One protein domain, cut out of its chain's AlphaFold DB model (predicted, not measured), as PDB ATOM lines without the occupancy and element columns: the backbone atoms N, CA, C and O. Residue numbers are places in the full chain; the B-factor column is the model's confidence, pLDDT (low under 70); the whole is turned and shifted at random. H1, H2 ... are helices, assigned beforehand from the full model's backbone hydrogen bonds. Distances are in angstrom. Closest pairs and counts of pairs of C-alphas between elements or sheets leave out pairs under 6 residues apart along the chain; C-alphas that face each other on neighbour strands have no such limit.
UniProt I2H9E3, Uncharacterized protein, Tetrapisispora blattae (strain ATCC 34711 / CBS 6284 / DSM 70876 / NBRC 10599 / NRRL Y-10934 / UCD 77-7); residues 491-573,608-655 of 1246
ATOM      1  N   THR A 491     150.862 124.318 126.704       66.31
ATOM      2  CA  THR A 491     149.642 124.467 125.871       66.31
ATOM      3  C   THR A 491     148.483 125.159 126.607       66.31
ATOM      4  O   THR A 491     147.633 125.775 125.972       66.31
ATOM      5  N   ASN A 492     148.485 125.095 127.945       77.44
ATOM      6  CA  ASN A 492     147.450 125.600 128.844       77.44
ATOM      7  C   ASN A 492     147.893 126.774 129.753       77.44
ATOM      8  O   ASN A 492     147.191 127.064 130.715       77.44
ATOM      9  N   PHE A 493     149.008 127.476 129.497       86.62
ATOM     10  CA  PHE A 493     149.482 128.580 130.370       86.62
ATOM     11  C   PHE A 493     148.386 129.603 130.709       86.62
ATOM     12  O   PHE A 493     148.134 129.907 131.873       86.62
ATOM     13  N   THR A 494     147.672 130.057 129.677       86.62
ATOM     14  CA  THR A 494     146.526 130.970 129.775       86.62
ATOM     15  C   THR A 494     145.402 130.402 130.637       86.62
ATOM     16  O   THR A 494     144.801 131.133 131.416       86.62
ATOM     17  N   LYS A 495     145.123 129.096 130.533       86.81
ATOM     18  CA  LYS A 495     144.121 128.429 131.369       86.81
ATOM     19  C   LYS A 495     144.558 128.435 132.837       86.81
ATOM     20  O   LYS A 495     143.766 128.818 133.689       86.81
ATOM     21  N   ASN A 496     145.814 128.093 133.118       86.00
ATOM     22  CA  ASN A 496     146.343 128.032 134.480       86.00
ATOM     23  C   ASN A 496     146.313 129.415 135.160       86.00
ATOM     24  O   ASN A 496     145.926 129.508 136.323       86.00
ATOM     25  N   LEU A 497     146.648 130.481 134.420       89.88
ATOM     26  CA  LEU A 497     146.515 131.875 134.860       89.88
ATOM     27  C   LEU A 497     145.047 132.228 135.161       89.88
ATOM     28  O   LEU A 497     144.741 132.729 136.237       89.88
ATOM     29  N   ILE A 498     144.121 131.914 134.248       88.94
ATOM     30  CA  ILE A 498     142.684 132.222 134.392       88.94
ATOM     31  C   ILE A 498     142.015 131.432 135.534       88.94
ATOM     32  O   ILE A 498     141.068 131.933 136.151       88.94
ATOM     33  N   GLU A 499     142.483 130.218 135.827       88.25
ATOM     34  CA  GLU A 499     142.034 129.419 136.974       88.25
ATOM     35  C   GLU A 499     142.545 129.997 138.304       88.25
ATOM     36  O   GLU A 499     141.763 130.105 139.241       88.25
ATOM     37  N   ASN A 500     143.802 130.452 138.360       87.44
ATOM     38  CA  ASN A 500     144.445 130.984 139.572       87.44
ATOM     39  C   ASN A 500     144.281 132.510 139.759       87.44
ATOM     40  O   ASN A 500     144.931 133.090 140.625       87.44
ATOM     41  N   ILE A 501     143.432 133.179 138.970       89.50
ATOM     42  CA  ILE A 501     143.382 134.656 138.909       89.50
ATOM     43  C   ILE A 501     142.955 135.351 140.211       89.50
ATOM     44  O   ILE A 501     143.185 136.542 140.359       89.50
ATOM     45  N   ASN A 502     142.375 134.615 141.161       88.88
ATOM     46  CA  ASN A 502     141.989 135.128 142.478       88.88
ATOM     47  C   ASN A 502     143.176 135.196 143.470       88.88
ATOM     48  O   ASN A 502     142.979 135.557 144.628       88.88
ATOM     49  N   TYR A 503     144.381 134.774 143.067       89.31
ATOM     50  CA  TYR A 503     145.545 134.634 143.945       89.31
ATOM     51  C   TYR A 503     146.639 135.640 143.561       89.31
ATOM     52  O   TYR A 503     147.476 135.364 142.701       89.31
ATOM     53  N   GLU A 504     146.627 136.796 144.227       87.69
ATOM     54  CA  GLU A 504     147.482 137.970 143.980       87.69
ATOM     55  C   GLU A 504     148.961 137.612 143.753       87.69
ATOM     56  O   GLU A 504     149.443 137.742 142.632       87.69
ATOM     57  N   ASN A 505     149.632 136.987 144.730       89.38
ATOM     58  CA  ASN A 505     151.053 136.611 144.642       89.38
ATOM     59  C   ASN A 505     151.397 135.735 143.413       89.38
ATOM     60  O   ASN A 505     152.524 135.745 142.919       89.38
ATOM     61  N   ILE A 506     150.446 134.924 142.929       91.06
ATOM     62  CA  ILE A 506     150.632 134.069 141.745       91.06
ATOM     63  C   ILE A 506     150.437 134.888 140.467       91.06
ATOM     64  O   ILE A 506     151.151 134.684 139.484       91.06
ATOM     65  N   ILE A 507     149.489 135.823 140.479       91.38
ATOM     66  CA  ILE A 507     149.274 136.771 139.392       91.38
ATOM     67  C   ILE A 507     150.447 137.747 139.256       91.38
ATOM     68  O   ILE A 507     150.855 138.004 138.126       91.38
ATOM     69  N   ASP A 508     151.072 138.181 140.347       90.94
ATOM     70  CA  ASP A 508     152.297 138.988 140.302       90.94
ATOM     71  C   ASP A 508     153.467 138.216 139.689       90.94
ATOM     72  O   ASP A 508     154.173 138.740 138.826       90.94
ATOM     73  N   PHE A 509     153.626 136.931 140.024       92.38
ATOM     74  CA  PHE A 509     154.593 136.061 139.349       92.38
ATOM     75  C   PHE A 509     154.279 135.899 137.849       92.38
ATOM     76  O   PHE A 509     155.184 135.970 137.017       92.38
ATOM     77  N   PHE A 510     153.004 135.759 137.464       93.00
ATOM     78  CA  PHE A 510     152.610 135.758 136.049       93.00
ATOM     79  C   PHE A 510     152.897 137.100 135.354       93.00
ATOM     80  O   PHE A 510     153.412 137.094 134.235       93.00
ATOM     81  N   LEU A 511     152.624 138.238 135.995       92.25
ATOM     82  CA  LEU A 511     152.936 139.576 135.480       92.25
ATOM     83  C   LEU A 511     154.452 139.773 135.335       92.25
ATOM     84  O   LEU A 511     154.894 140.283 134.308       92.25
ATOM     85  N   LYS A 512     155.251 139.271 136.284       91.62
ATOM     86  CA  LYS A 512     156.722 139.268 136.245       91.62
ATOM     87  C   LYS A 512     157.293 138.387 135.131       91.62
ATOM     88  O   LYS A 512     158.300 138.743 134.522       91.62
ATOM     89  N   LEU A 513     156.641 137.265 134.810       91.12
ATOM     90  CA  LEU A 513     156.968 136.468 133.621       91.12
ATOM     91  C   LEU A 513     156.597 137.204 132.322       91.12
ATOM     92  O   LEU A 513     157.333 137.102 131.340       91.12
ATOM     93  N   ILE A 514     155.501 137.968 132.301       91.00
ATOM     94  CA  ILE A 514     155.072 138.762 131.136       91.00
ATOM     95  C   ILE A 514     156.000 139.971 130.912       91.00
ATOM     96  O   ILE A 514     156.397 140.212 129.774       91.00
ATOM     97  N   SER A 515     156.443 140.666 131.967       90.19
ATOM     98  CA  SER A 515     157.376 141.808 131.887       90.19
ATOM     99  C   SER A 515     158.799 141.445 131.438       90.19
ATOM    100  O   SER A 515     159.651 142.323 131.306       90.19
ATOM    101  N   THR A 516     159.075 140.164 131.169       89.44
ATOM    102  CA  THR A 516     160.318 139.727 130.508       89.44
ATOM    103  C   THR A 516     160.356 140.048 129.017       89.44
ATOM    104  O   THR A 516     161.442 140.097 128.451       89.44
ATOM    105  N   ASP A 517     159.201 140.258 128.376       87.88
ATOM    106  CA  ASP A 517     159.056 140.369 126.916       87.88
ATOM    107  C   ASP A 517     159.398 141.786 126.395       87.88
ATOM    108  O   ASP A 517     158.673 142.369 125.591       87.88
ATOM    109  N   LYS A 518     160.475 142.384 126.934       83.12
ATOM    110  CA  LYS A 518     160.867 143.790 126.721       83.12
ATOM    111  C   LYS A 518     161.277 144.040 125.262       83.12
ATOM    112  O   LYS A 518     161.892 143.182 124.640       83.12
ATOM    113  N   PHE A 519     161.059 145.260 124.754       70.69
ATOM    114  CA  PHE A 519     161.317 145.676 123.358       70.69
ATOM    115  C   PHE A 519     162.619 145.134 122.722       70.69
ATOM    116  O   PHE A 519     162.600 144.697 121.575       70.69
ATOM    117  N   ASN A 520     163.748 145.179 123.442       68.31
ATOM    118  CA  ASN A 520     165.059 144.749 122.927       68.31
ATOM    119  C   ASN A 520     165.290 143.225 122.987       68.31
ATOM    120  O   ASN A 520     166.204 142.728 122.337       68.31
ATOM    121  N   ASN A 521     164.502 142.496 123.781       77.50
ATOM    122  CA  ASN A 521     164.672 141.079 124.099       77.50
ATOM    123  C   ASN A 521     163.291 140.399 124.162       77.50
ATOM    124  O   ASN A 521     162.807 140.095 125.253       77.50
ATOM    125  N   GLU A 522     162.653 140.155 123.008       79.50
ATOM    126  CA  GLU A 522     161.377 139.422 122.966       79.50
ATOM    127  C   GLU A 522     161.552 138.012 123.573       79.50
ATOM    128  O   GLU A 522     162.164 137.121 122.976       79.50
ATOM    129  N   SER A 523     160.986 137.789 124.761       83.25
ATOM    130  CA  SER A 523     160.883 136.467 125.383       83.25
ATOM    131  C   SER A 523     159.791 135.620 124.723       83.25
ATOM    132  O   SER A 523     159.824 134.390 124.792       83.25
ATOM    133  N   GLY A 524     158.834 136.255 124.039       85.94
ATOM    134  CA  GLY A 524     157.741 135.618 123.312       85.94
ATOM    135  C   GLY A 524     156.561 135.181 124.187       85.94
ATOM    136  O   GLY A 524     155.701 134.436 123.710       85.94
ATOM    137  N   MET A 525     156.494 135.637 125.439       90.06
ATOM    138  CA  MET A 525     155.391 135.376 126.372       90.06
ATOM    139  C   MET A 525     154.074 136.028 125.917       90.06
ATOM    140  O   MET A 525     153.020 135.393 125.949       90.06
ATOM    141  N   ILE A 526     154.130 137.249 125.388       89.75
ATOM    142  CA  ILE A 526     153.008 137.962 124.761       89.75
ATOM    143  C   ILE A 526     152.526 137.199 123.528       89.75
ATOM    144  O   ILE A 526     151.324 136.997 123.344       89.75
ATOM    145  N   ASN A 527     153.455 136.714 122.699       87.50
ATOM    146  CA  ASN A 527     153.131 135.903 121.525       87.50
ATOM    147  C   ASN A 527     152.453 134.571 121.906       87.50
ATOM    148  O   ASN A 527     151.512 134.156 121.225       87.50
ATOM    149  N   LEU A 528     152.860 133.942 123.014       88.88
ATOM    150  CA  LEU A 528     152.214 132.749 123.572       88.88
ATOM    151  C   LEU A 528     150.787 133.045 124.063       88.88
ATOM    152  O   LEU A 528     149.846 132.366 123.647       88.88
ATOM    153  N   LEU A 529     150.605 134.086 124.881       91.31
ATOM    154  CA  LEU A 529     149.298 134.496 125.419       91.31
ATOM    155  C   LEU A 529     148.308 134.920 124.323       91.31
ATOM    156  O   LEU A 529     147.104 134.684 124.436       91.31
ATOM    157  N   LEU A 530     148.810 135.503 123.231       89.06
ATOM    158  CA  LEU A 530     148.021 135.818 122.039       89.06
ATOM    159  C   LEU A 530     147.582 134.568 121.284       89.06
ATOM    160  O   LEU A 530     146.415 134.469 120.918       89.06
ATOM    161  N   ASN A 531     148.487 133.613 121.066       88.50
ATOM    162  CA  ASN A 531     148.152 132.355 120.396       88.50
ATOM    163  C   ASN A 531     147.156 131.510 121.222       88.50
ATOM    164  O   ASN A 531     146.399 130.730 120.652       88.50
ATOM    165  N   GLN A 532     147.120 131.701 122.545       91.00
ATOM    166  CA  GLN A 532     146.168 131.077 123.471       91.00
ATOM    167  C   GLN A 532     144.914 131.931 123.762       91.00
ATOM    168  O   GLN A 532     144.073 131.527 124.562       91.00
ATOM    169  N   ASN A 533     144.750 133.082 123.097       91.94
ATOM    170  CA  ASN A 533     143.584 133.971 123.197       91.94
ATOM    171  C   ASN A 533     143.244 134.477 124.620       91.94
ATOM    172  O   ASN A 533     142.064 134.638 124.938       91.94
ATOM    173  N   LEU A 534     144.250 134.792 125.454       94.75
ATOM    174  CA  LEU A 534     144.085 135.294 126.838       94.75
ATOM    175  C   LEU A 534     142.937 136.307 126.996       94.75
ATOM    176  O   LEU A 534     142.054 136.112 127.828       94.75
ATOM    177  N   ILE A 535     142.931 137.361 126.175       94.94
ATOM    178  CA  ILE A 535     141.938 138.440 126.251       94.94
ATOM    179  C   ILE A 535     140.515 137.925 125.990       94.94
ATOM    180  O   ILE A 535     139.606 138.247 126.746       94.94
ATOM    181  N   GLU A 536     140.292 137.101 124.962       92.75
ATOM    182  CA  GLU A 536     138.943 136.591 124.682       92.75
ATOM    183  C   GLU A 536     138.476 135.615 125.775       92.75
ATOM    184  O   GLU A 536     137.321 135.688 126.192       92.75
ATOM    185  N   ASN A 537     139.374 134.788 126.318       92.88
ATOM    186  CA  ASN A 537     139.057 133.869 127.412       92.88
ATOM    187  C   ASN A 537     138.703 134.607 128.718       92.88
ATOM    188  O   ASN A 537     137.746 134.223 129.392       92.88
ATOM    189  N   LEU A 538     139.412 135.691 129.059       94.50
ATOM    190  CA  LEU A 538     139.084 136.545 130.211       94.50
ATOM    191  C   LEU A 538     137.711 137.209 130.059       94.50
ATOM    192  O   LEU A 538     136.928 137.218 131.005       94.50
ATOM    193  N   ILE A 539     137.387 137.707 128.864       93.25
ATOM    194  CA  ILE A 539     136.089 138.334 128.574       93.25
ATOM    195  C   ILE A 539     134.951 137.298 128.581       93.25
ATOM    196  O   ILE A 539     133.852 137.601 129.043       93.25
ATOM    197  N   ILE A 540     135.204 136.066 128.127       92.50
ATOM    198  CA  ILE A 540     134.253 134.948 128.242       92.50
ATOM    199  C   ILE A 540     134.029 134.577 129.714       92.50
ATOM    200  O   ILE A 540     132.876 134.433 130.118       92.50
ATOM    201  N   LYS A 541     135.088 134.490 130.539       92.31
ATOM    202  CA  LYS A 541     134.942 134.282 131.990       92.31
ATOM    203  C   LYS A 541     134.093 135.403 132.594       92.31
ATOM    204  O   LYS A 541     133.044 135.112 133.153       92.31
ATOM    205  N   LEU A 542     134.472 136.665 132.385       92.19
ATOM    206  CA  LEU A 542     133.767 137.848 132.894       92.19
ATOM    207  C   LEU A 542     132.273 137.876 132.513       92.19
ATOM    208  O   LEU A 542     131.435 138.205 133.351       92.19
ATOM    209  N   ASN A 543     131.922 137.482 131.285       91.25
ATOM    210  CA  ASN A 543     130.532 137.362 130.837       91.25
ATOM    211  C   ASN A 543     129.730 136.295 131.599       91.25
ATOM    212  O   ASN A 543     128.540 136.482 131.862       91.25
ATOM    213  N   ASN A 544     130.366 135.181 131.951       91.19
ATOM    214  CA  ASN A 544     129.695 134.039 132.565       91.19
ATOM    215  C   ASN A 544     129.491 134.206 134.084       91.19
ATOM    216  O   ASN A 544     128.626 133.539 134.642       91.19
ATOM    217  N   LEU A 545     130.231 135.115 134.729       90.56
ATOM    218  CA  LEU A 545     130.121 135.419 136.162       90.56
ATOM    219  C   LEU A 545     128.851 136.222 136.517       90.56
ATOM    220  O   LEU A 545     128.352 137.037 135.729       90.56
ATOM    221  N   ASP A 546     128.346 136.014 137.730       87.31
ATOM    222  CA  ASP A 546     127.243 136.743 138.362       87.31
ATOM    223  C   ASP A 546     127.771 137.992 139.091       87.31
ATOM    224  O   ASP A 546     128.738 137.924 139.847       87.31
ATOM    225  N   SER A 547     127.131 139.148 138.871       80.06
ATOM    226  CA  SER A 547     127.627 140.440 139.380       80.06
ATOM    227  C   SER A 547     127.640 140.571 140.908       80.06
ATOM    228  O   SER A 547     128.295 141.474 141.412       80.06
ATOM    229  N   ILE A 548     126.905 139.720 141.634       80.00
ATOM    230  CA  ILE A 548     126.757 139.771 143.096       80.00
ATOM    231  C   ILE A 548     127.513 138.617 143.760       80.00
ATOM    232  O   ILE A 548     128.097 138.810 144.821       80.00
ATOM    233  N   LYS A 549     127.505 137.417 143.164       86.56
ATOM    234  CA  LYS A 549     128.128 136.224 143.773       86.56
ATOM    235  C   LYS A 549     129.628 136.128 143.525       86.56
ATOM    236  O   LYS A 549     130.350 135.687 144.410       86.56
ATOM    237  N   ASP A 550     130.083 136.551 142.349       89.25
ATOM    238  CA  ASP A 550     131.462 136.352 141.893       89.25
ATOM    239  C   ASP A 550     132.280 137.659 141.931       89.25
ATOM    240  O   ASP A 550     133.224 137.832 141.157       89.25
ATOM    241  N   PHE A 551     131.891 138.612 142.788       90.31
ATOM    242  CA  PHE A 551     132.429 139.977 142.784       90.31
ATOM    243  C   PHE A 551     133.954 140.018 142.977       90.31
ATOM    244  O   PHE A 551     134.617 140.752 142.248       90.31
ATOM    245  N   ASP A 552     134.518 139.172 143.850       90.12
ATOM    246  CA  ASP A 552     135.971 139.020 144.024       90.12
ATOM    247  C   ASP A 552     136.662 138.654 142.700       90.12
ATOM    248  O   ASP A 552     137.629 139.287 142.289       90.12
ATOM    249  N   ILE A 553     136.112 137.677 141.971       91.62
ATOM    250  CA  ILE A 553     136.661 137.183 140.697       91.62
ATOM    251  C   ILE A 553     136.588 138.269 139.616       91.62
ATOM    252  O   ILE A 553     137.499 138.410 138.799       91.62
ATOM    253  N   ILE A 554     135.499 139.041 139.606       94.12
ATOM    254  CA  ILE A 554     135.297 140.177 138.698       94.12
ATOM    255  C   ILE A 554     136.333 141.273 138.984       94.12
ATOM    256  O   ILE A 554     136.911 141.814 138.040       94.12
ATOM    257  N   ILE A 555     136.612 141.552 140.262       93.81
ATOM    258  CA  ILE A 555     137.637 142.504 140.706       93.81
ATOM    259  C   ILE A 555     139.035 142.019 140.298       93.81
ATOM    260  O   ILE A 555     139.706 142.736 139.560       93.81
ATOM    261  N   SER A 556     139.434 140.779 140.615       94.62
ATOM    262  CA  SER A 556     140.769 140.262 140.257       94.62
ATOM    263  C   SER A 556     141.016 140.185 138.740       94.62
ATOM    264  O   SER A 556     142.129 140.438 138.281       94.62
ATOM    265  N   ILE A 557     139.987 139.895 137.926       95.75
ATOM    266  CA  ILE A 557     140.071 140.020 136.455       95.75
ATOM    267  C   ILE A 557     140.335 141.480 136.047       95.75
ATOM    268  O   ILE A 557     141.109 141.734 135.123       95.75
ATOM    269  N   GLY A 558     139.696 142.433 136.728       95.25
ATOM    270  CA  GLY A 558     139.898 143.866 136.541       95.25
ATOM    271  C   GLY A 558     141.305 144.334 136.888       95.25
ATOM    272  O   GLY A 558     141.935 145.021 136.085       95.25
ATOM    273  N   ASP A 559     141.806 143.941 138.055       95.31
ATOM    274  CA  ASP A 559     143.132 144.319 138.541       95.31
ATOM    275  C   ASP A 559     144.242 143.702 137.687       95.31
ATOM    276  O   ASP A 559     145.126 144.427 137.232       95.31
ATOM    277  N   PHE A 560     144.126 142.422 137.309       96.44
ATOM    278  CA  PHE A 560     145.036 141.813 136.336       96.44
ATOM    279  C   PHE A 560     145.066 142.576 135.002       96.44
ATOM    280  O   PHE A 560     146.141 142.819 134.453       96.44
ATOM    281  N   LEU A 561     143.904 142.984 134.471       96.81
ATOM    282  CA  LEU A 561     143.846 143.729 133.210       96.81
ATOM    283  C   LEU A 561     144.429 145.147 133.339       96.81
ATOM    284  O   LEU A 561     145.164 145.556 132.443       96.81
ATOM    285  N   LYS A 562     144.185 145.873 134.440       95.69
ATOM    286  CA  LYS A 562     144.820 147.182 134.707       95.69
ATOM    287  C   LYS A 562     146.340 147.068 134.863       95.69
ATOM    288  O   LYS A 562     147.071 147.878 134.291       95.69
ATOM    289  N   ASN A 563     146.824 146.046 135.567       95.31
ATOM    290  CA  ASN A 563     148.258 145.804 135.741       95.31
ATOM    291  C   ASN A 563     148.914 145.447 134.397       95.31
ATOM    292  O   ASN A 563     149.942 146.023 134.043       95.31
ATOM    293  N   LEU A 564     148.264 144.596 133.590       94.94
ATOM    294  CA  LEU A 564     148.690 144.277 132.225       94.94
ATOM    295  C   LEU A 564     148.728 145.523 131.321       94.94
ATOM    296  O   LEU A 564     149.663 145.669 130.538       94.94
ATOM    297  N   ILE A 565     147.758 146.438 131.431       94.50
ATOM    298  CA  ILE A 565     147.766 147.727 130.717       94.50
ATOM    299  C   ILE A 565     148.926 148.612 131.196       94.50
ATOM    300  O   ILE A 565     149.618 149.204 130.371       94.50
ATOM    301  N   THR A 566     149.179 148.668 132.504       92.62
ATOM    302  CA  THR A 566     150.214 149.523 133.107       92.62
ATOM    303  C   THR A 566     151.625 149.123 132.673       92.62
ATOM    304  O   THR A 566     152.369 149.983 132.193       92.62
ATOM    305  N   ILE A 567     151.970 147.828 132.714       91.38
ATOM    306  CA  ILE A 567     153.261 147.330 132.190       91.38
ATOM    307  C   ILE A 567     153.376 147.459 130.658       91.38
ATOM    308  O   ILE A 567     154.470 147.369 130.109       91.38
ATOM    309  N   SER A 568     152.260 147.704 129.963       91.12
ATOM    310  CA  SER A 568     152.177 147.880 128.505       91.12
ATOM    311  C   SER A 568     152.059 149.345 128.054       91.12
ATOM    312  O   SER A 568     151.757 149.593 126.886       91.12
ATOM    313  N   SER A 569     152.224 150.310 128.964       87.94
ATOM    314  CA  SER A 569     152.009 151.740 128.693       87.94
ATOM    315  C   SER A 569     153.000 152.325 127.675       87.94
ATOM    316  O   SER A 569     154.107 151.815 127.504       87.94
ATOM    317  N   ASN A 570     152.618 153.413 126.991       75.25
ATOM    318  CA  ASN A 570     153.469 154.039 125.964       75.25
ATOM    319  C   ASN A 570     154.769 154.665 126.521       75.25
ATOM    320  O   ASN A 570     155.689 154.938 125.749       75.25
ATOM    321  N   THR A 571     154.842 154.926 127.831       64.06
ATOM    322  CA  THR A 571     155.898 155.702 128.504       64.06
ATOM    323  C   THR A 571     157.256 154.997 128.520       64.06
ATOM    324  O   THR A 571     157.676 154.419 129.521       64.06
ATOM    325  N   LEU A 572     157.969 155.081 127.398       51.78
ATOM    326  CA  LEU A 572     159.357 154.655 127.266       51.78
ATOM    327  C   LEU A 572     160.306 155.757 127.770       51.78
ATOM    328  O   LEU A 572     160.533 156.738 127.070       51.78
ATOM    329  N   LEU A 573     160.891 155.523 128.950       41.75
ATOM    330  CA  LEU A 573     162.038 156.232 129.541       41.75
ATOM    331  C   LEU A 573     161.888 157.754 129.763       41.75
ATOM    332  O   LEU A 573     162.144 158.571 128.882       41.75
ATOM    333  N   MET A 608     159.808 147.217 134.833       69.69
ATOM    334  CA  MET A 608     158.826 146.233 134.349       69.69
ATOM    335  C   MET A 608     158.103 146.650 133.051       69.69
ATOM    336  O   MET A 608     157.220 145.929 132.585       69.69
ATOM    337  N   LEU A 609     158.445 147.801 132.461       83.75
ATOM    338  CA  LEU A 609     157.772 148.335 131.278       83.75
ATOM    339  C   LEU A 609     158.178 147.577 130.006       83.75
ATOM    340  O   LEU A 609     159.341 147.522 129.608       83.75
ATOM    341  N   ILE A 610     157.170 147.014 129.346       87.31
ATOM    342  CA  ILE A 610     157.264 146.320 128.059       87.31
ATOM    343  C   ILE A 610     157.106 147.313 126.902       87.31
ATOM    344  O   ILE A 610     157.759 147.189 125.864       87.31
ATOM    345  N   GLY A 611     156.210 148.284 127.091       85.88
ATOM    346  CA  GLY A 611     155.712 149.165 126.044       85.88
ATOM    347  C   GLY A 611     154.471 148.623 125.311       85.88
ATOM    348  O   GLY A 611     153.965 147.531 125.621       85.88
ATOM    349  N   PRO A 612     153.976 149.378 124.311       88.62
ATOM    350  CA  PRO A 612     152.780 149.040 123.545       88.62
ATOM    351  C   PRO A 612     152.893 147.671 122.877       88.62
ATOM    352  O   PRO A 612     153.891 147.373 122.229       88.62
ATOM    353  N   ASN A 613     151.860 146.831 122.973       90.25
ATOM    354  CA  ASN A 613     151.942 145.470 122.439       90.25
ATOM    355  C   ASN A 613     150.609 144.909 121.924       90.25
ATOM    356  O   ASN A 613     149.526 145.486 122.059       90.25
ATOM    357  N   ASN A 614     150.700 143.737 121.295       89.00
ATOM    358  CA  ASN A 614     149.581 143.101 120.612       89.00
ATOM    359  C   ASN A 614     148.474 142.569 121.551       89.00
ATOM    360  O   ASN A 614     147.353 142.397 121.068       89.00
ATOM    361  N   LEU A 615     148.719 142.346 122.855       92.56
ATOM    362  CA  LEU A 615     147.650 141.988 123.807       92.56
ATOM    363  C   LEU A 615     146.713 143.175 124.034       92.56
ATOM    364  O   LEU A 615     145.500 143.034 123.874       92.56
ATOM    365  N   ILE A 616     147.261 144.364 124.295       94.00
ATOM    366  CA  ILE A 616     146.440 145.567 124.477       94.00
ATOM    367  C   ILE A 616     145.758 145.976 123.158       94.00
ATOM    368  O   ILE A 616     144.588 146.352 123.163       94.00
ATOM    369  N   ARG A 617     146.394 145.770 121.991       91.88
ATOM    370  CA  ARG A 617     145.706 145.919 120.685       91.88
ATOM    371  C   ARG A 617     144.536 144.950 120.479       91.88
ATOM    372  O   ARG A 617     143.628 145.266 119.711       91.88
ATOM    373  N   ASN A 618     144.557 143.775 121.110       93.00
ATOM    374  CA  ASN A 618     143.437 142.833 121.089       93.00
ATOM    375  C   ASN A 618     142.310 143.323 122.020       93.00
ATOM    376  O   ASN A 618     141.152 143.370 121.610       93.00
ATOM    377  N   LEU A 619     142.661 143.801 123.218       95.19
ATOM    378  CA  LEU A 619     141.732 144.398 124.186       95.19
ATOM    379  C   LEU A 619     141.008 145.646 123.635       95.19
ATOM    380  O   LEU A 619     139.795 145.762 123.776       95.19
ATOM    381  N   VAL A 620     141.719 146.516 122.908       94.06
ATOM    382  CA  VAL A 620     141.168 147.712 122.227       94.06
ATOM    383  C   VAL A 620     140.485 147.370 120.882       94.06
ATOM    384  O   VAL A 620     139.979 148.245 120.179       94.06
ATOM    385  N   SER A 621     140.422 146.094 120.482       92.12
ATOM    386  CA  SER A 621     139.772 145.707 119.223       92.12
ATOM    387  C   SER A 621     138.248 145.872 119.286       92.12
ATOM    388  O   SER A 621     137.616 145.580 120.299       92.12
ATOM    389  N   ALA A 622     137.623 146.266 118.169       89.88
ATOM    390  CA  ALA A 622     136.177 146.513 118.110       89.88
ATOM    391  C   ALA A 622     135.316 145.304 118.550       89.88
ATOM    392  O   ALA A 622     134.246 145.494 119.119       89.88
ATOM    393  N   LYS A 623     135.796 144.062 118.357       92.69
ATOM    394  CA  LYS A 623     135.128 142.842 118.857       92.69
ATOM    395  C   LYS A 623     135.071 142.818 120.389       92.69
ATOM    396  O   LYS A 623     134.044 142.455 120.957       92.69
ATOM    397  N   VAL A 624     136.169 143.188 121.051       95.62
ATOM    398  CA  VAL A 624     136.280 143.178 122.515       95.62
ATOM    399  C   VAL A 624     135.592 144.400 123.119       95.62
ATOM    400  O   VAL A 624     134.793 144.231 124.036       95.62
ATOM    401  N   ILE A 625     135.779 145.597 122.554       96.38
ATOM    402  CA  ILE A 625     135.092 146.812 123.024       96.38
ATOM    403  C   ILE A 625     133.563 146.669 122.945       96.38
ATOM    404  O   ILE A 625     132.884 147.000 123.915       96.38
ATOM    405  N   LYS A 626     133.001 146.094 121.869       95.19
ATOM    406  CA  LYS A 626     131.551 145.812 121.800       95.19
ATOM    407  C   LYS A 626     131.084 144.849 122.895       95.19
ATOM    408  O   LYS A 626     130.062 145.103 123.526       95.19
ATOM    409  N   LYS A 627     131.844 143.781 123.180       95.25
ATOM    410  CA  LYS A 627     131.551 142.877 124.309       95.25
ATOM    411  C   LYS A 627     131.586 143.618 125.654       95.25
ATOM    412  O   LYS A 627     130.686 143.424 126.463       95.25
ATOM    413  N   LEU A 628     132.575 144.486 125.875       95.94
ATOM    414  CA  LEU A 628     132.702 145.285 127.100       95.94
ATOM    415  C   LEU A 628     131.543 146.278 127.285       95.94
ATOM    416  O   LEU A 628     130.968 146.333 128.369       95.94
ATOM    417  N   ILE A 629     131.149 147.005 126.235       96.19
ATOM    418  CA  ILE A 629     129.989 147.914 126.266       96.19
ATOM    419  C   ILE A 629     128.708 147.136 126.597       96.19
ATOM    420  O   ILE A 629     127.980 147.517 127.512       96.19
ATOM    421  N   ASN A 630     128.468 146.003 125.926       94.62
ATOM    422  CA  ASN A 630     127.300 145.164 126.196       94.62
ATOM    423  C   ASN A 630     127.278 144.661 127.650       94.62
ATOM    424  O   ASN A 630     126.217 144.650 128.272       94.62
ATOM    425  N   LEU A 631     128.430 144.289 128.221       93.44
ATOM    426  CA  LEU A 631     128.533 143.870 129.623       93.44
ATOM    427  C   LEU A 631     128.214 145.008 130.604       93.44
ATOM    428  O   LEU A 631     127.482 144.765 131.562       93.44
ATOM    429  N   ILE A 632     128.680 146.241 130.358       94.00
ATOM    430  CA  ILE A 632     128.313 147.398 131.196       94.00
ATOM    431  C   ILE A 632     126.789 147.597 131.199       94.00
ATOM    432  O   ILE A 632     126.186 147.723 132.266       94.00
ATOM    433  N   LEU A 633     126.170 147.603 130.013       91.44
ATOM    434  CA  LEU A 633     124.741 147.884 129.851       91.44
ATOM    435  C   LEU A 633     123.840 146.768 130.416       91.44
ATOM    436  O   LEU A 633     122.762 147.064 130.932       91.44
ATOM    437  N   THR A 634     124.266 145.500 130.343       88.94
ATOM    438  CA  THR A 634     123.446 144.338 130.747       88.94
ATOM    439  C   THR A 634     123.687 143.862 132.181       88.94
ATOM    440  O   THR A 634     122.717 143.594 132.887       88.94
ATOM    441  N   LYS A 635     124.944 143.749 132.637       86.69
ATOM    442  CA  LYS A 635     125.289 143.174 133.956       86.69
ATOM    443  C   LYS A 635     125.294 144.207 135.089       86.69
ATOM    444  O   LYS A 635     124.964 143.852 136.218       86.69
ATOM    445  N   LYS A 636     125.625 145.472 134.784       87.69
ATOM    446  CA  LYS A 636     125.648 146.610 135.733       87.69
ATOM    447  C   LYS A 636     126.553 146.312 136.953       87.69
ATOM    448  O   LYS A 636     127.490 145.524 136.836       87.69
ATOM    449  N   ASN A 637     126.346 146.958 138.105       88.50
ATOM    450  CA  ASN A 637     127.035 146.660 139.376       88.50
ATOM    451  C   ASN A 637     128.576 146.567 139.252       88.50
ATOM    452  O   ASN A 637     129.208 147.470 138.701       88.50
ATOM    453  N   TYR A 638     129.192 145.499 139.771       90.69
ATOM    454  CA  TYR A 638     130.643 145.299 139.763       90.69
ATOM    455  C   TYR A 638     131.212 145.156 138.343       90.69
ATOM    456  O   TYR A 638     132.286 145.693 138.076       90.69
ATOM    457  N   HIS A 639     130.478 144.539 137.403       92.94
ATOM    458  CA  HIS A 639     130.870 144.503 135.985       92.94
ATOM    459  C   HIS A 639     131.007 145.913 135.405       92.94
ATOM    460  O   HIS A 639     131.988 146.190 134.722       92.94
ATOM    461  N   LEU A 640     130.070 146.819 135.704       94.75
ATOM    462  CA  LEU A 640     130.161 148.222 135.286       94.75
ATOM    463  C   LEU A 640     131.390 148.901 135.895       94.75
ATOM    464  O   LEU A 640     132.180 149.485 135.159       94.75
ATOM    465  N   ILE A 641     131.571 148.809 137.215       93.88
ATOM    466  CA  ILE A 641     132.657 149.498 137.935       93.88
ATOM    467  C   ILE A 641     134.034 149.034 137.433       93.88
ATOM    468  O   ILE A 641     134.908 149.867 137.172       93.88
ATOM    469  N   VAL A 642     134.218 147.723 137.251       95.69
ATOM    470  CA  VAL A 642     135.471 147.140 136.759       95.69
ATOM    471  C   VAL A 642     135.708 147.473 135.289       95.69
ATOM    472  O   VAL A 642     136.782 147.968 134.956       95.69
ATOM    473  N   ILE A 643     134.729 147.262 134.401       96.81
ATOM    474  CA  ILE A 643     134.932 147.493 132.962       96.81
ATOM    475  C   ILE A 643     135.163 148.978 132.666       96.81
ATOM    476  O   ILE A 643     136.045 149.299 131.871       96.81
ATOM    477  N   VAL A 644     134.445 149.883 133.341       97.06
ATOM    478  CA  VAL A 644     134.748 151.320 133.287       97.06
ATOM    479  C   VAL A 644     136.200 151.569 133.682       97.06
ATOM    480  O   VAL A 644     136.913 152.229 132.940       97.06
ATOM    481  N   SER A 645     136.662 151.005 134.800       97.06
ATOM    482  CA  SER A 645     138.025 151.237 135.301       97.06
ATOM    483  C   SER A 645     139.121 150.610 134.419       97.06
ATOM    484  O   SER A 645     140.254 151.082 134.443       97.06
ATOM    485  N   ILE A 646     138.800 149.608 133.591       97.38
ATOM    486  CA  ILE A 646     139.691 149.107 132.526       97.38
ATOM    487  C   ILE A 646     139.763 150.105 131.355       97.38
ATOM    488  O   ILE A 646     140.843 150.341 130.822       97.38
ATOM    489  N   VAL A 647     138.633 150.692 130.940       97.75
ATOM    490  CA  VAL A 647     138.571 151.653 129.817       97.75
ATOM    491  C   VAL A 647     139.228 152.984 130.192       97.75
ATOM    492  O   VAL A 647     140.106 153.442 129.470       97.75
ATOM    493  N   ILE A 648     138.862 153.518 131.357       96.56
ATOM    494  CA  ILE A 648     139.780 153.888 132.444       96.56
ATOM    495  C   ILE A 648     141.281 153.909 132.090       96.56
ATOM    496  O   ILE A 648     141.810 154.775 131.388       96.56
ATOM    497  N   GLU A 649     141.966 152.883 132.592       96.12
ATOM    498  CA  GLU A 649     143.407 152.682 132.456       96.12
ATOM    499  C   GLU A 649     143.885 152.641 130.994       96.12
ATOM    500  O   GLU A 649     144.972 153.134 130.685       96.12
ATOM    501  N   LEU A 650     143.074 152.104 130.068       96.00
ATOM    502  CA  LEU A 650     143.381 152.096 128.633       96.00
ATOM    503  C   LEU A 650     143.580 153.508 128.074       96.00
ATOM    504  O   LEU A 650     144.521 153.708 127.307       96.00
ATOM    505  N   ILE A 651     142.728 154.469 128.439       95.19
ATOM    506  CA  ILE A 651     142.837 155.858 127.972       95.19
ATOM    507  C   ILE A 651     144.088 156.506 128.572       95.19
ATOM    508  O   ILE A 651     144.939 156.994 127.826       95.19
ATOM    509  N   ARG A 652     144.247 156.434 129.900       93.06
ATOM    510  CA  ARG A 652     145.352 157.086 130.625       93.06
ATOM    511  C   ARG A 652     146.733 156.568 130.209       93.06
ATOM    512  O   ARG A 652     147.625 157.362 129.924       93.06
ATOM    513  N   LYS A 653     146.922 155.245 130.124       91.69
ATOM    514  CA  LYS A 653     148.230 154.613 129.848       91.69
ATOM    515  C   LYS A 653     148.612 154.541 128.363       91.69
ATOM    516  O   LYS A 653     149.747 154.177 128.055       91.69
ATOM    517  N   ASN A 654     147.695 154.881 127.450       90.50
ATOM    518  CA  ASN A 654     147.930 154.894 125.998       90.50
ATOM    519  C   ASN A 654     147.673 156.280 125.372       90.50
ATOM    520  O   ASN A 654     147.442 156.375 124.163       90.50
ATOM    521  N   ASN A 655     147.689 157.352 126.174       88.44
ATOM    522  CA  ASN A 655     147.563 158.718 125.676       88.44
ATOM    523  C   ASN A 655     148.781 159.091 124.812       88.44
ATOM    524  O   ASN A 655     149.841 159.445 125.324       88.44
TER     525      ASN A 655
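Overview. This is residues 491 to 573 and 608 to 655 of the 1246 residues of an uncharacterized protein of Tetrapisispora blattae (strain ATCC 34711 / CBS 6284 / DSM 70876 / NBRC 10599 / NRRL Y-10934 / UCD 77-7) (UniProt I2H9E3). The chain winds in three stacked turns and makes two layers of helices: H2, H5 and H8 form one layer and run the same way, while H1, H4 and H7 form the other and run against them. The short helices H3 and H6 lead into H4 and H7; the last two turns fit closely, and the first is looser, since H1 touches no helix. H4, H5, H7 and H8 are an up and down bundle, each running against the one before. The 131 printed residues hold eight named helices, H1 to H8 in chain order, and no named strand: the class is all helix. The whole is compact, with a radius of gyration of the C-alphas of 14.1 A and spans of 42 by 31 by 24 A.

Arrangement. Begin with H5, residues 551 to 567, and H8, residues 637 to 653: they touch at a shallow tilt of 3 degrees, the same way, with Gly 558 and Val 642 closest, C-alphas 5.5 A apart. H7, residues 622 to 635, forms a helical hairpin with H8; residues 628 to 633 touch residues 639 to 644, closest at Ile 632 and Leu 640, C-alphas 4.6 A apart. H4, residues 534 to 544, touches H7 at a shallow tilt of 21 degrees, the same way, with the C-alphas of Asn 543 and Leu 631 closest at 6.9 A. H4 and H5, a helical hairpin, only just touch, with 3 pairs of C-alphas within 8 A, the closest those of Leu 542 and Ile 554 at 6.4 A. H6, residues 614 to 619, touches H3, residues 525 to 531, closest at Leu 615 and Leu 530, C-alphas 6.4 A apart. H2, residues 504 to 514, only just touches H5, with 3 pairs within 8 A; Leu 511 and Leu 564 are closest, C-alphas 7.1 A apart. H1, residues 493 to 499, is close to H4 but not clearly touching: C-alphas 494 and 534 are closest, 5.8 A apart. In each of the eight helices every O i to N i+4 pair is within hydrogen-bond range.

Along the chain. Find C-alpha 493 at (149.482, 128.580, 130.370), where H1 begins. H2 is 14.9 A long, H4 15.5 A and H7 19.5 A. H5 starts at C-alpha 551, (132.429, 139.977, 142.784), and runs 24.5 A; H8 runs 24.6 A to C-alpha 653 at (148.230, 154.613, 129.848).

Size, cuts and confidence. The two C-alphas farthest apart are those of Asn 520 and Ile 548, 43.6 A. Residues 574 to 607 are not printed, and C-alphas 573 and 608 are 11.6 A apart across this cut, between H5 and H6. Of the links printed whole, none is long. Mean pLDDT of the printed part is 89.4; residues 491, 520, 571 to 573 and 608 are under 70.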